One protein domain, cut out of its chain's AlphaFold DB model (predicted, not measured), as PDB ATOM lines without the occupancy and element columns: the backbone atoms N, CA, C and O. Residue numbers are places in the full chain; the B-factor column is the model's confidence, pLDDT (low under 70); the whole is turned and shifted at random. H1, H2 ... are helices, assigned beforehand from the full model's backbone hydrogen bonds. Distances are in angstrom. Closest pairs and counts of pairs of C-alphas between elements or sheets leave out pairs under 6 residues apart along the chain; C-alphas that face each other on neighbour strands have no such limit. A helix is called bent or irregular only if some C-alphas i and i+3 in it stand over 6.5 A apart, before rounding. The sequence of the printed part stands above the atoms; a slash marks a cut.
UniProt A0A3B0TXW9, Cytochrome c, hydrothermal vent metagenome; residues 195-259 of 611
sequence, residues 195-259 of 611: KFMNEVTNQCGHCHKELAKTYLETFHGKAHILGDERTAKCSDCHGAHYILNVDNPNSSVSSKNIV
ATOM      1  N   LYS A 195      38.832  45.589  -0.575       60.97
ATOM      2  CA  LYS A 195      39.234  44.577  -1.560       60.97
ATOM      3  C   LYS A 195      38.157  43.503  -1.776       60.97
ATOM      4  O   LYS A 195      37.890  43.132  -2.914       60.97
ATOM      5  N   PHE A 196      37.497  43.052  -0.709       57.53
ATOM      6  CA  PHE A 196      36.435  42.049  -0.799       57.53
ATOM      7  C   PHE A 196      35.175  42.614  -1.476       57.53
ATOM      8  O   PHE A 196      34.546  41.938  -2.285       57.53
ATOM      9  N   MET A 197      34.811  43.869  -1.209       57.59
ATOM     10  CA  MET A 197      33.644  44.498  -1.844       57.59
ATOM     11  C   MET A 197      33.871  44.796  -3.335       57.59
ATOM     12  O   MET A 197      32.936  44.715  -4.140       57.59
ATOM     13  N   ASN A 198      35.121  45.051  -3.726       62.62
ATOM     14  CA  ASN A 198      35.528  45.148  -5.127       62.62
ATOM     15  C   ASN A 198      35.457  43.777  -5.822       62.62
ATOM     16  O   ASN A 198      34.896  43.656  -6.911       62.62
ATOM     17  N   GLU A 199      35.915  42.713  -5.157       64.19
ATOM     18  CA  GLU A 199      35.762  41.338  -5.643       64.19
ATOM     19  C   GLU A 199      34.284  40.964  -5.843       64.19
ATOM     20  O   GLU A 199      33.932  40.441  -6.899       64.19
ATOM     21  N   VAL A 200      33.393  41.294  -4.900       59.81
ATOM     22  CA  VAL A 200      31.946  41.006  -4.996       59.81
ATOM     23  C   VAL A 200      31.283  41.715  -6.183       59.81
ATOM     24  O   VAL A 200      30.409  41.138  -6.835       59.81
ATOM     25  N   THR A 201      31.725  42.926  -6.528       65.44
ATOM     26  CA  THR A 201      31.238  43.633  -7.727       65.44
ATOM     27  C   THR A 201      31.588  42.857  -9.003       65.44
ATOM     28  O   THR A 201      30.732  42.681  -9.877       65.44
ATOM     29  N   ASN A 202      32.788  42.271  -9.060       69.56
ATOM     30  CA  ASN A 202      33.210  41.378 -10.144       69.56
ATOM     31  C   ASN A 202      32.500  40.009 -10.117       69.56
ATOM     32  O   ASN A 202      32.278  39.408 -11.174       69.56
ATOM     33  N   GLN A 203      32.087  39.514  -8.944       79.12
ATOM     34  CA  GLN A 203      31.344  38.248  -8.838       79.12
ATOM     35  C   GLN A 203      29.966  38.330  -9.496       79.12
ATOM     36  O   GLN A 203      29.574  37.414 -10.221       79.12
ATOM     37  N   CYS A 204      29.250  39.449  -9.342       85.88
ATOM     38  CA  CYS A 204      28.003  39.675 -10.079       85.88
ATOM     39  C   CYS A 204      28.230  39.567 -11.599       85.88
ATOM     40  O   CYS A 204      27.425  38.960 -12.309       85.88
ATOM     41  N   GLY A 205      29.356  40.095 -12.090       85.25
ATOM     42  CA  GLY A 205      29.743  40.076 -13.501       85.25
ATOM     43  C   GLY A 205      30.039  38.692 -14.083       85.25
ATOM     44  O   GLY A 205      29.908  38.531 -15.292       85.25
ATOM     45  N   HIS A 206      30.341  37.671 -13.272       84.12
ATOM     46  CA  HIS A 206      30.544  36.305 -13.781       84.12
ATOM     47  C   HIS A 206      29.280  35.747 -14.447       84.12
ATOM     48  O   HIS A 206      29.357  35.130 -15.513       84.12
ATOM     49  N   CYS A 207      28.116  36.007 -13.841       87.12
ATOM     50  CA  CYS A 207      26.815  35.610 -14.378       87.12
ATOM     51  C   CYS A 207      26.144  36.740 -15.182       87.12
ATOM     52  O   CYS A 207      25.488  36.474 -16.186       87.12
ATOM     53  N   HIS A 208      26.331  38.005 -14.785       88.44
ATOM     54  CA  HIS A 208      25.711  39.182 -15.405       88.44
ATOM     55  C   HIS A 208      26.696  40.003 -16.253       88.44
ATOM     56  O   HIS A 208      26.780  41.222 -16.104       88.44
ATOM     57  N   LYS A 209      27.422  39.343 -17.163       88.12
ATOM     58  CA  LYS A 209      28.521  39.939 -17.951       88.12
ATOM     59  C   LYS A 209      28.148  41.258 -18.637       88.12
ATOM     60  O   LYS A 209      28.814  42.268 -18.437       88.12
ATOM     61  N   GLU A 210      27.039  41.276 -19.376       87.75
ATOM     62  CA  GLU A 210      26.598  42.474 -20.108       87.75
ATOM     63  C   GLU A 210      26.191  43.629 -19.178       87.75
ATOM     64  O   GLU A 210      26.496  44.796 -19.435       87.75
ATOM     65  N   LEU A 211      25.523  43.325 -18.060       89.31
ATOM     66  CA  LEU A 211      25.123  44.349 -17.090       89.31
ATOM     67  C   LEU A 211      26.335  44.921 -16.354       89.31
ATOM     68  O   LEU A 211      26.388  46.130 -16.143       89.31
ATOM     69  N   ALA A 212      27.312  44.077 -16.011       89.12
ATOM     70  CA  ALA A 212      28.567  44.519 -15.422       89.12
ATOM     71  C   ALA A 212      29.333  45.425 -16.393       89.12
ATOM     72  O   ALA A 212      29.705  46.528 -16.009       89.12
ATOM     73  N   LYS A 213      29.464  45.034 -17.668       87.56
ATOM     74  CA  LYS A 213      30.119  45.860 -18.694       87.56
ATOM     75  C   LYS A 213      29.474  47.244 -18.816       87.56
ATOM     76  O   LYS A 213      30.167  48.251 -18.779       87.56
ATOM     77  N   THR A 214      28.146  47.310 -18.917       90.25
ATOM     78  CA  THR A 214      27.438  48.604 -19.015       90.25
ATOM     79  C   THR A 214      27.513  49.435 -17.735       90.25
ATOM     80  O   THR A 214      27.619  50.654 -17.817       90.25
ATOM     81  N   TYR A 215      27.507  48.798 -16.562       90.50
ATOM     82  CA  TYR A 215      27.711  49.480 -15.285       90.50
ATOM     83  C   TYR A 215      29.115  50.093 -15.185       90.50
ATOM     84  O   TYR A 215      29.238  51.239 -14.756       90.50
ATOM     85  N   LEU A 216      30.156  49.374 -15.623       88.56
ATOM     86  CA  LEU A 216      31.542  49.854 -15.603       88.56
ATOM     87  C   LEU A 216      31.762  51.097 -16.485       88.56
ATOM     88  O   LEU A 216      32.654  51.888 -16.204       88.56
ATOM     89  N   GLU A 217      30.895  51.336 -17.475       87.56
ATOM     90  CA  GLU A 217      30.907  52.562 -18.289       87.56
ATOM     91  C   GLU A 217      30.251  53.781 -17.617       87.56
ATOM     92  O   GLU A 217      30.392  54.918 -18.081       87.56
ATOM     93  N   THR A 218      29.516  53.577 -16.524       90.94
ATOM     94  CA  THR A 218      28.909  54.677 -15.764       90.94
ATOM     95  C   THR A 218      29.940  55.396 -14.900       90.94
ATOM     96  O   THR A 218      31.031  54.887 -14.652       90.94
ATOM     97  N   PHE A 219      29.581  56.571 -14.375       91.50
ATOM     98  CA  PHE A 219      30.423  57.266 -13.401       91.50
ATOM     99  C   PHE A 219      30.756  56.382 -12.185       91.50
ATOM    100  O   PHE A 219      31.922  56.286 -11.815       91.50
ATOM    101  N   HIS A 220      29.758  55.695 -11.609       91.94
ATOM    102  CA  HIS A 220      29.974  54.793 -10.470       91.94
ATOM    103  C   HIS A 220      30.953  53.669 -10.816       91.94
ATOM    104  O   HIS A 220      31.873  53.399 -10.052       91.94
ATOM    105  N   GLY A 221      30.798  53.064 -11.994       89.31
ATOM    106  CA  GLY A 221      31.695  52.021 -12.479       89.31
ATOM    107  C   GLY A 221      33.137  52.494 -12.665       89.31
ATOM    108  O   GLY A 221      34.058  51.862 -12.157       89.31
ATOM    109  N   LYS A 222      33.343  53.634 -13.332       91.12
ATOM    110  CA  LYS A 222      34.683  54.189 -13.588       91.12
ATOM    111  C   LYS A 222      35.380  54.645 -12.311       91.12
ATOM    112  O   LYS A 222      36.556  54.358 -12.116       91.12
ATOM    113  N   ALA A 223      34.650  55.299 -11.413       91.19
ATOM    114  CA  ALA A 223      35.176  55.677 -10.106       91.19
ATOM    115  C   ALA A 223      35.543  54.446  -9.259       91.19
ATOM    116  O   ALA A 223      36.589  54.437  -8.615       91.19
ATOM    117  N   HIS A 224      34.735  53.382  -9.323       86.69
ATOM    118  CA  HIS A 224      35.033  52.108  -8.674       86.69
ATOM    119  C   HIS A 224      36.312  51.452  -9.216       86.69
ATOM    120  O   HIS A 224      37.134  50.993  -8.426       86.69
ATOM    121  N   ILE A 225      36.517  51.443 -10.540       86.50
ATOM    122  CA  ILE A 225      37.752  50.926 -11.161       86.50
ATOM    123  C   ILE A 225      38.980  51.701 -10.660       86.50
ATOM    124  O   ILE A 225      39.998  51.094 -10.340       86.50
ATOM    125  N   LEU A 226      38.858  53.023 -10.513       88.50
ATOM    126  CA  LEU A 226      39.899  53.901  -9.960       88.50
ATOM    127  C   LEU A 226      40.083  53.767  -8.434       88.50
ATOM    128  O   LEU A 226      40.817  54.554  -7.833       88.50
ATOM    129  N   GLY A 227      39.413  52.801  -7.798       83.12
ATOM    130  CA  GLY A 227      39.558  52.492  -6.378       83.12
ATOM    131  C   GLY A 227      38.734  53.368  -5.434       83.12
ATOM    132  O   GLY A 227      39.028  53.389  -4.243       83.12
ATOM    133  N   ASP A 228      37.717  54.097  -5.913       84.81
ATOM    134  CA  ASP A 228      36.814  54.836  -5.020       84.81
ATOM    135  C   ASP A 228      35.719  53.929  -4.454       84.81
ATOM    136  O   ASP A 228      34.694  53.629  -5.075       84.81
ATOM    137  N   GLU A 229      35.940  53.515  -3.217       78.25
ATOM    138  CA  GLU A 229      35.124  52.545  -2.492       78.25
ATOM    139  C   GLU A 229      33.805  53.133  -1.981       78.25
ATOM    140  O   GLU A 229      32.886  52.382  -1.648       78.25
ATOM    141  N   ARG A 230      33.673  54.466  -1.970       82.19
ATOM    142  CA  ARG A 230      32.435  55.163  -1.579       82.19
ATOM    143  C   ARG A 230      31.399  55.175  -2.691       82.19
ATOM    144  O   ARG A 230      30.233  55.474  -2.437       82.19
ATOM    145  N   THR A 231      31.811  54.869  -3.918       87.06
ATOM    146  CA  THR A 231      30.888  54.815  -5.046       87.06
ATOM    147  C   THR A 231      29.968  53.603  -4.962       87.06
ATOM    148  O   THR A 231      30.326  52.537  -4.442       87.06
ATOM    149  N   ALA A 232      28.739  53.805  -5.440       89.69
ATOM    150  CA  ALA A 232      27.675  52.822  -5.342       89.69
ATOM    151  C   ALA A 232      27.966  51.610  -6.230       89.69
ATOM    152  O   ALA A 232      28.019  51.739  -7.448       89.69
ATOM    153  N   LYS A 233      28.077  50.436  -5.612       87.25
ATOM    154  CA  LYS A 233      28.278  49.131  -6.250       87.25
ATOM    155  C   LYS A 233      26.944  48.435  -6.519       87.25
ATOM    156  O   LYS A 233      25.884  48.845  -6.043       87.25
ATOM    157  N   CYS A 234      26.998  47.296  -7.214       89.06
ATOM    158  CA  CYS A 234      25.833  46.443  -7.480       89.06
ATOM    159  C   CYS A 234      25.008  46.161  -6.206       89.06
ATOM    160  O   CYS A 234      23.781  46.269  -6.223       89.06
ATOM    161  N   SER A 235      25.681  45.843  -5.096       88.31
ATOM    162  CA  SER A 235      25.054  45.508  -3.812       88.31
ATOM    163  C   SER A 235      24.402  46.693  -3.102       88.31
ATOM    164  O   SER A 235      23.456  46.490  -2.341       88.31
ATOM    165  N   ASP A 236      24.869  47.918  -3.343       89.88
ATOM    166  CA  ASP A 236      24.335  49.121  -2.689       89.88
ATOM    167  C   ASP A 236      22.944  49.470  -3.238       89.88
ATOM    168  O   ASP A 236      22.048  49.900  -2.496       89.88
ATOM    169  N   CYS A 237      22.747  49.171  -4.528       91.56
ATOM    170  CA  CYS A 237      21.476  49.297  -5.227       91.56
ATOM    171  C   CYS A 237      20.588  48.061  -5.044       91.56
ATOM    172  O   CYS A 237      19.453  48.203  -4.602       91.56
ATOM    173  N   HIS A 238      21.073  46.853  -5.355       91.62
ATOM    174  CA  HIS A 238      20.255  45.628  -5.421       91.62
ATOM    175  C   HIS A 238      20.184  44.819  -4.116       91.62
ATOM    176  O   HIS A 238      19.348  43.924  -4.001       91.62
ATOM    177  N   GLY A 239      21.052  45.112  -3.145       89.31
ATOM    178  CA  GLY A 239      21.295  44.267  -1.976       89.31
ATOM    179  C   GLY A 239      22.383  43.213  -2.222       89.31
ATOM    180  O   GLY A 239      22.747  42.921  -3.356       89.31
ATOM    181  N   ALA A 240      22.917  42.633  -1.142       86.12
ATOM    182  CA  ALA A 240      23.943  41.580  -1.210       86.12
ATOM    183  C   ALA A 240      23.359  40.168  -1.005       86.12
ATOM    184  O   ALA A 240      23.576  39.268  -1.805       86.12
ATOM    185  N   HIS A 241      22.570  39.980   0.059       90.44
ATOM    186  CA  HIS A 241      22.004  38.675   0.439       90.44
ATOM    187  C   HIS A 241      20.479  38.599   0.293       90.44
ATOM    188  O   HIS A 241      19.888  37.553   0.531       90.44
ATOM    189  N   TYR A 242      19.828  39.704  -0.068       93.62
ATOM    190  CA  TYR A 242      18.394  39.772  -0.329       93.62
ATOM    191  C   TYR A 242      18.193  40.554  -1.618       93.62
ATOM    192  O   TYR A 242      18.033  41.771  -1.590       93.62
ATOM    193  N   ILE A 243      18.319  39.848  -2.739       93.00
ATOM    194  CA  ILE A 243      18.293  40.436  -4.072       93.00
ATOM    195  C   ILE A 243      16.978  40.028  -4.715       93.00
ATOM    196  O   ILE A 243      16.705  38.842  -4.893       93.00
ATOM    197  N   LEU A 244      16.167  41.020  -5.049       94.94
ATOM    198  CA  LEU A 244      14.866  40.820  -5.666       94.94
ATOM    199  C   LEU A 244      14.851  41.421  -7.067       94.94
ATOM    200  O   LEU A 244      15.497  42.440  -7.330       94.94
ATOM    201  N   ASN A 245      14.063  40.817  -7.946       92.69
ATOM    202  CA  ASN A 245      13.781  41.322  -9.276       92.69
ATOM    203  C   ASN A 245      13.247  42.767  -9.208       92.69
ATOM    204  O   ASN A 245      12.531  43.127  -8.275       92.69
ATOM    205  N   VAL A 246      13.594  43.592 -10.197       91.44
ATOM    206  CA  VAL A 246      13.169  44.998 -10.298       91.44
ATOM    207  C   VAL A 246      11.645  45.171 -10.293       91.44
ATOM    208  O   VAL A 246      11.147  46.156  -9.752       91.44
ATOM    209  N   ASP A 247      10.909  44.188 -10.813       93.50
ATOM    210  CA  ASP A 247       9.444  44.203 -10.858       93.50
ATOM    211  C   ASP A 247       8.808  43.866  -9.499       93.50
ATOM    212  O   ASP A 247       7.621  44.106  -9.281       93.50
ATOM    213  N   ASN A 248       9.587  43.330  -8.552       95.12
ATOM    214  CA  ASN A 248       9.104  43.033  -7.210       95.12
ATOM    215  C   ASN A 248       8.963  44.338  -6.399       95.12
ATOM    216  O   ASN A 248       9.972  45.013  -6.174       95.12
ATOM    217  N   PRO A 249       7.774  44.679  -5.865       94.88
ATOM    218  CA  PRO A 249       7.563  45.907  -5.089       94.88
ATOM    219  C   PRO A 249       8.452  46.054  -3.844       94.88
ATOM    220  O   PRO A 249       8.686  47.171  -3.385       94.88
ATOM    221  N   ASN A 250       8.956  44.945  -3.294       94.88
ATOM    222  CA  ASN A 250       9.862  44.944  -2.143       94.88
ATOM    223  C   ASN A 250      11.338  45.106  -2.537       94.88
ATOM    224  O   ASN A 250      12.185  45.278  -1.663       94.88
ATOM    225  N   SER A 251      11.668  45.059  -3.833       96.62
ATOM    226  CA  SER A 251      13.030  45.296  -4.308       96.62
ATOM    227  C   SER A 251      13.456  46.728  -4.014       96.62
ATOM    228  O   SER A 251      12.672  47.665  -4.191       96.62
ATOM    229  N   SER A 252      14.704  46.916  -3.594       95.12
ATOM    230  CA  SER A 252      15.303  48.237  -3.374       95.12
ATOM    231  C   SER A 252      15.379  49.061  -4.658       95.12
ATOM    232  O   SER A 252      15.340  50.288  -4.602       95.12
ATOM    233  N   VAL A 253      15.427  48.405  -5.818       94.81
ATOM    234  CA  VAL A 253      15.434  49.062  -7.131       94.81
ATOM    235  C   VAL A 253      14.057  49.107  -7.796       94.81
ATOM    236  O   VAL A 253      13.953  49.504  -8.953       94.81
ATOM    237  N   SER A 254      12.990  48.715  -7.091       95.69
ATOM    238  CA  SER A 254      11.631  48.830  -7.624       95.69
ATOM    239  C   SER A 254      11.236  50.289  -7.840       95.69
ATOM    240  O   SER A 254      11.750  51.199  -7.183       95.69
ATOM    241  N   SER A 255      10.243  50.523  -8.696       92.56
ATOM    242  CA  SER A 255       9.700  51.865  -8.949       92.56
ATOM    243  C   SER A 255       9.217  52.593  -7.682       92.56
ATOM    244  O   SER A 255       9.194  53.824  -7.666       92.56
ATOM    245  N   LYS A 256       8.872  51.855  -6.614       94.19
ATOM    246  CA  LYS A 256       8.457  52.406  -5.314       94.19
ATOM    247  C   LYS A 256       9.641  52.787  -4.418       94.19
ATOM    248  O   LYS A 256       9.560  53.789  -3.714       94.19
ATOM    249  N   ASN A 257      10.727  52.014  -4.445       96.56
ATOM    250  CA  ASN A 257      11.825  52.138  -3.477       96.56
ATOM    251  C   ASN A 257      13.088  52.795  -4.053       96.56
ATOM    252  O   ASN A 257      13.943  53.230  -3.282       96.56
ATOM    253  N   ILE A 258      13.209  52.903  -5.381       95.62
ATOM    254  CA  ILE A 258      14.430  53.377  -6.048       95.62
ATOM    255  C   ILE A 258      14.857  54.778  -5.592       95.62
ATOM    256  O   ILE A 258      16.048  55.022  -5.418       95.62
ATOM    257  N   VAL A 259      13.906  55.674  -5.306       96.69
ATOM    258  CA  VAL A 259      14.210  57.015  -4.775       96.69
ATOM    259  C   VAL A 259      14.902  56.904  -3.419       96.69
ATOM    260  O   VAL A 259      15.957  57.495  -3.225       96.69
TER     261      VAL A 259
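This is residues 195 to 259 of the 611 residues of the protein "Cytochrome c" of hydrothermal vent metagenome (UniProt A0A3B0TXW9). Three helices, H1, H2 and H3, follow one another round two corners and make a helical lobe at one end, and residues 239 to 259, with no named element, loop into a second lobe at the other end. The short helix H4 sits between the two lobes. The printed part has 65 residues with four named helices, in the order H1, H2, H3, H4, and no named strand; the class is all helix. It is compact, with a radius of gyration of the C-alphas of 11.9 A, and spans 33 by 24 by 21 A.

H1, the longest helix, is residues 195 to 207, from C-alpha 195 at (39.234, 44.577, -1.560), and measures 20.0 A. It is neither bent nor irregular, but only just: C-alphas 204 and 207 are 6.0 A apart. H2 is residues 209 to 216, 10.6 A; H3 is residues 219 to 225, 9.9 A. H4, residues 234 to 238, 6.0 A, ends with C-alpha 238 at (20.255, 45.628, -5.421).

H1 touches H2 only at the corner, with residues 202 to 205 alone; the closest C-alphas, of Gly 205 and Ala 212, are 5.0 A apart. They run opposite ways at a steep tilt of 43 degrees. H1 and H4 only just touch, with 3 pairs of C-alphas within 8 A and residues 201 to 204 of H1 alone; the closest are Thr 201 and Cys 234, 6.1 A. H2 and H3 only just touch, only at the corner, with 3 such pairs, about perpendicular at 77 degrees; the closest C-alphas are those of Tyr 215 and Gly 221, 5.5 A. H1 and H3 are close but not clearly touching, Asn 198 and His 224 having the closest C-alphas, 7.8 A. H4 is apart from H2 and H3. Every O i to N i+4 pair is within hydrogen-bond range in H2, H3 and H4, and 7 of 9 are in H1.

The two C-alphas farthest apart, of Leu 226 and Pro 249, are 33.7 A apart. The printed part has no cut, and no link between helices is long. The mean pLDDT of the printed part is 86.5; residues 195 to 202 are under 70.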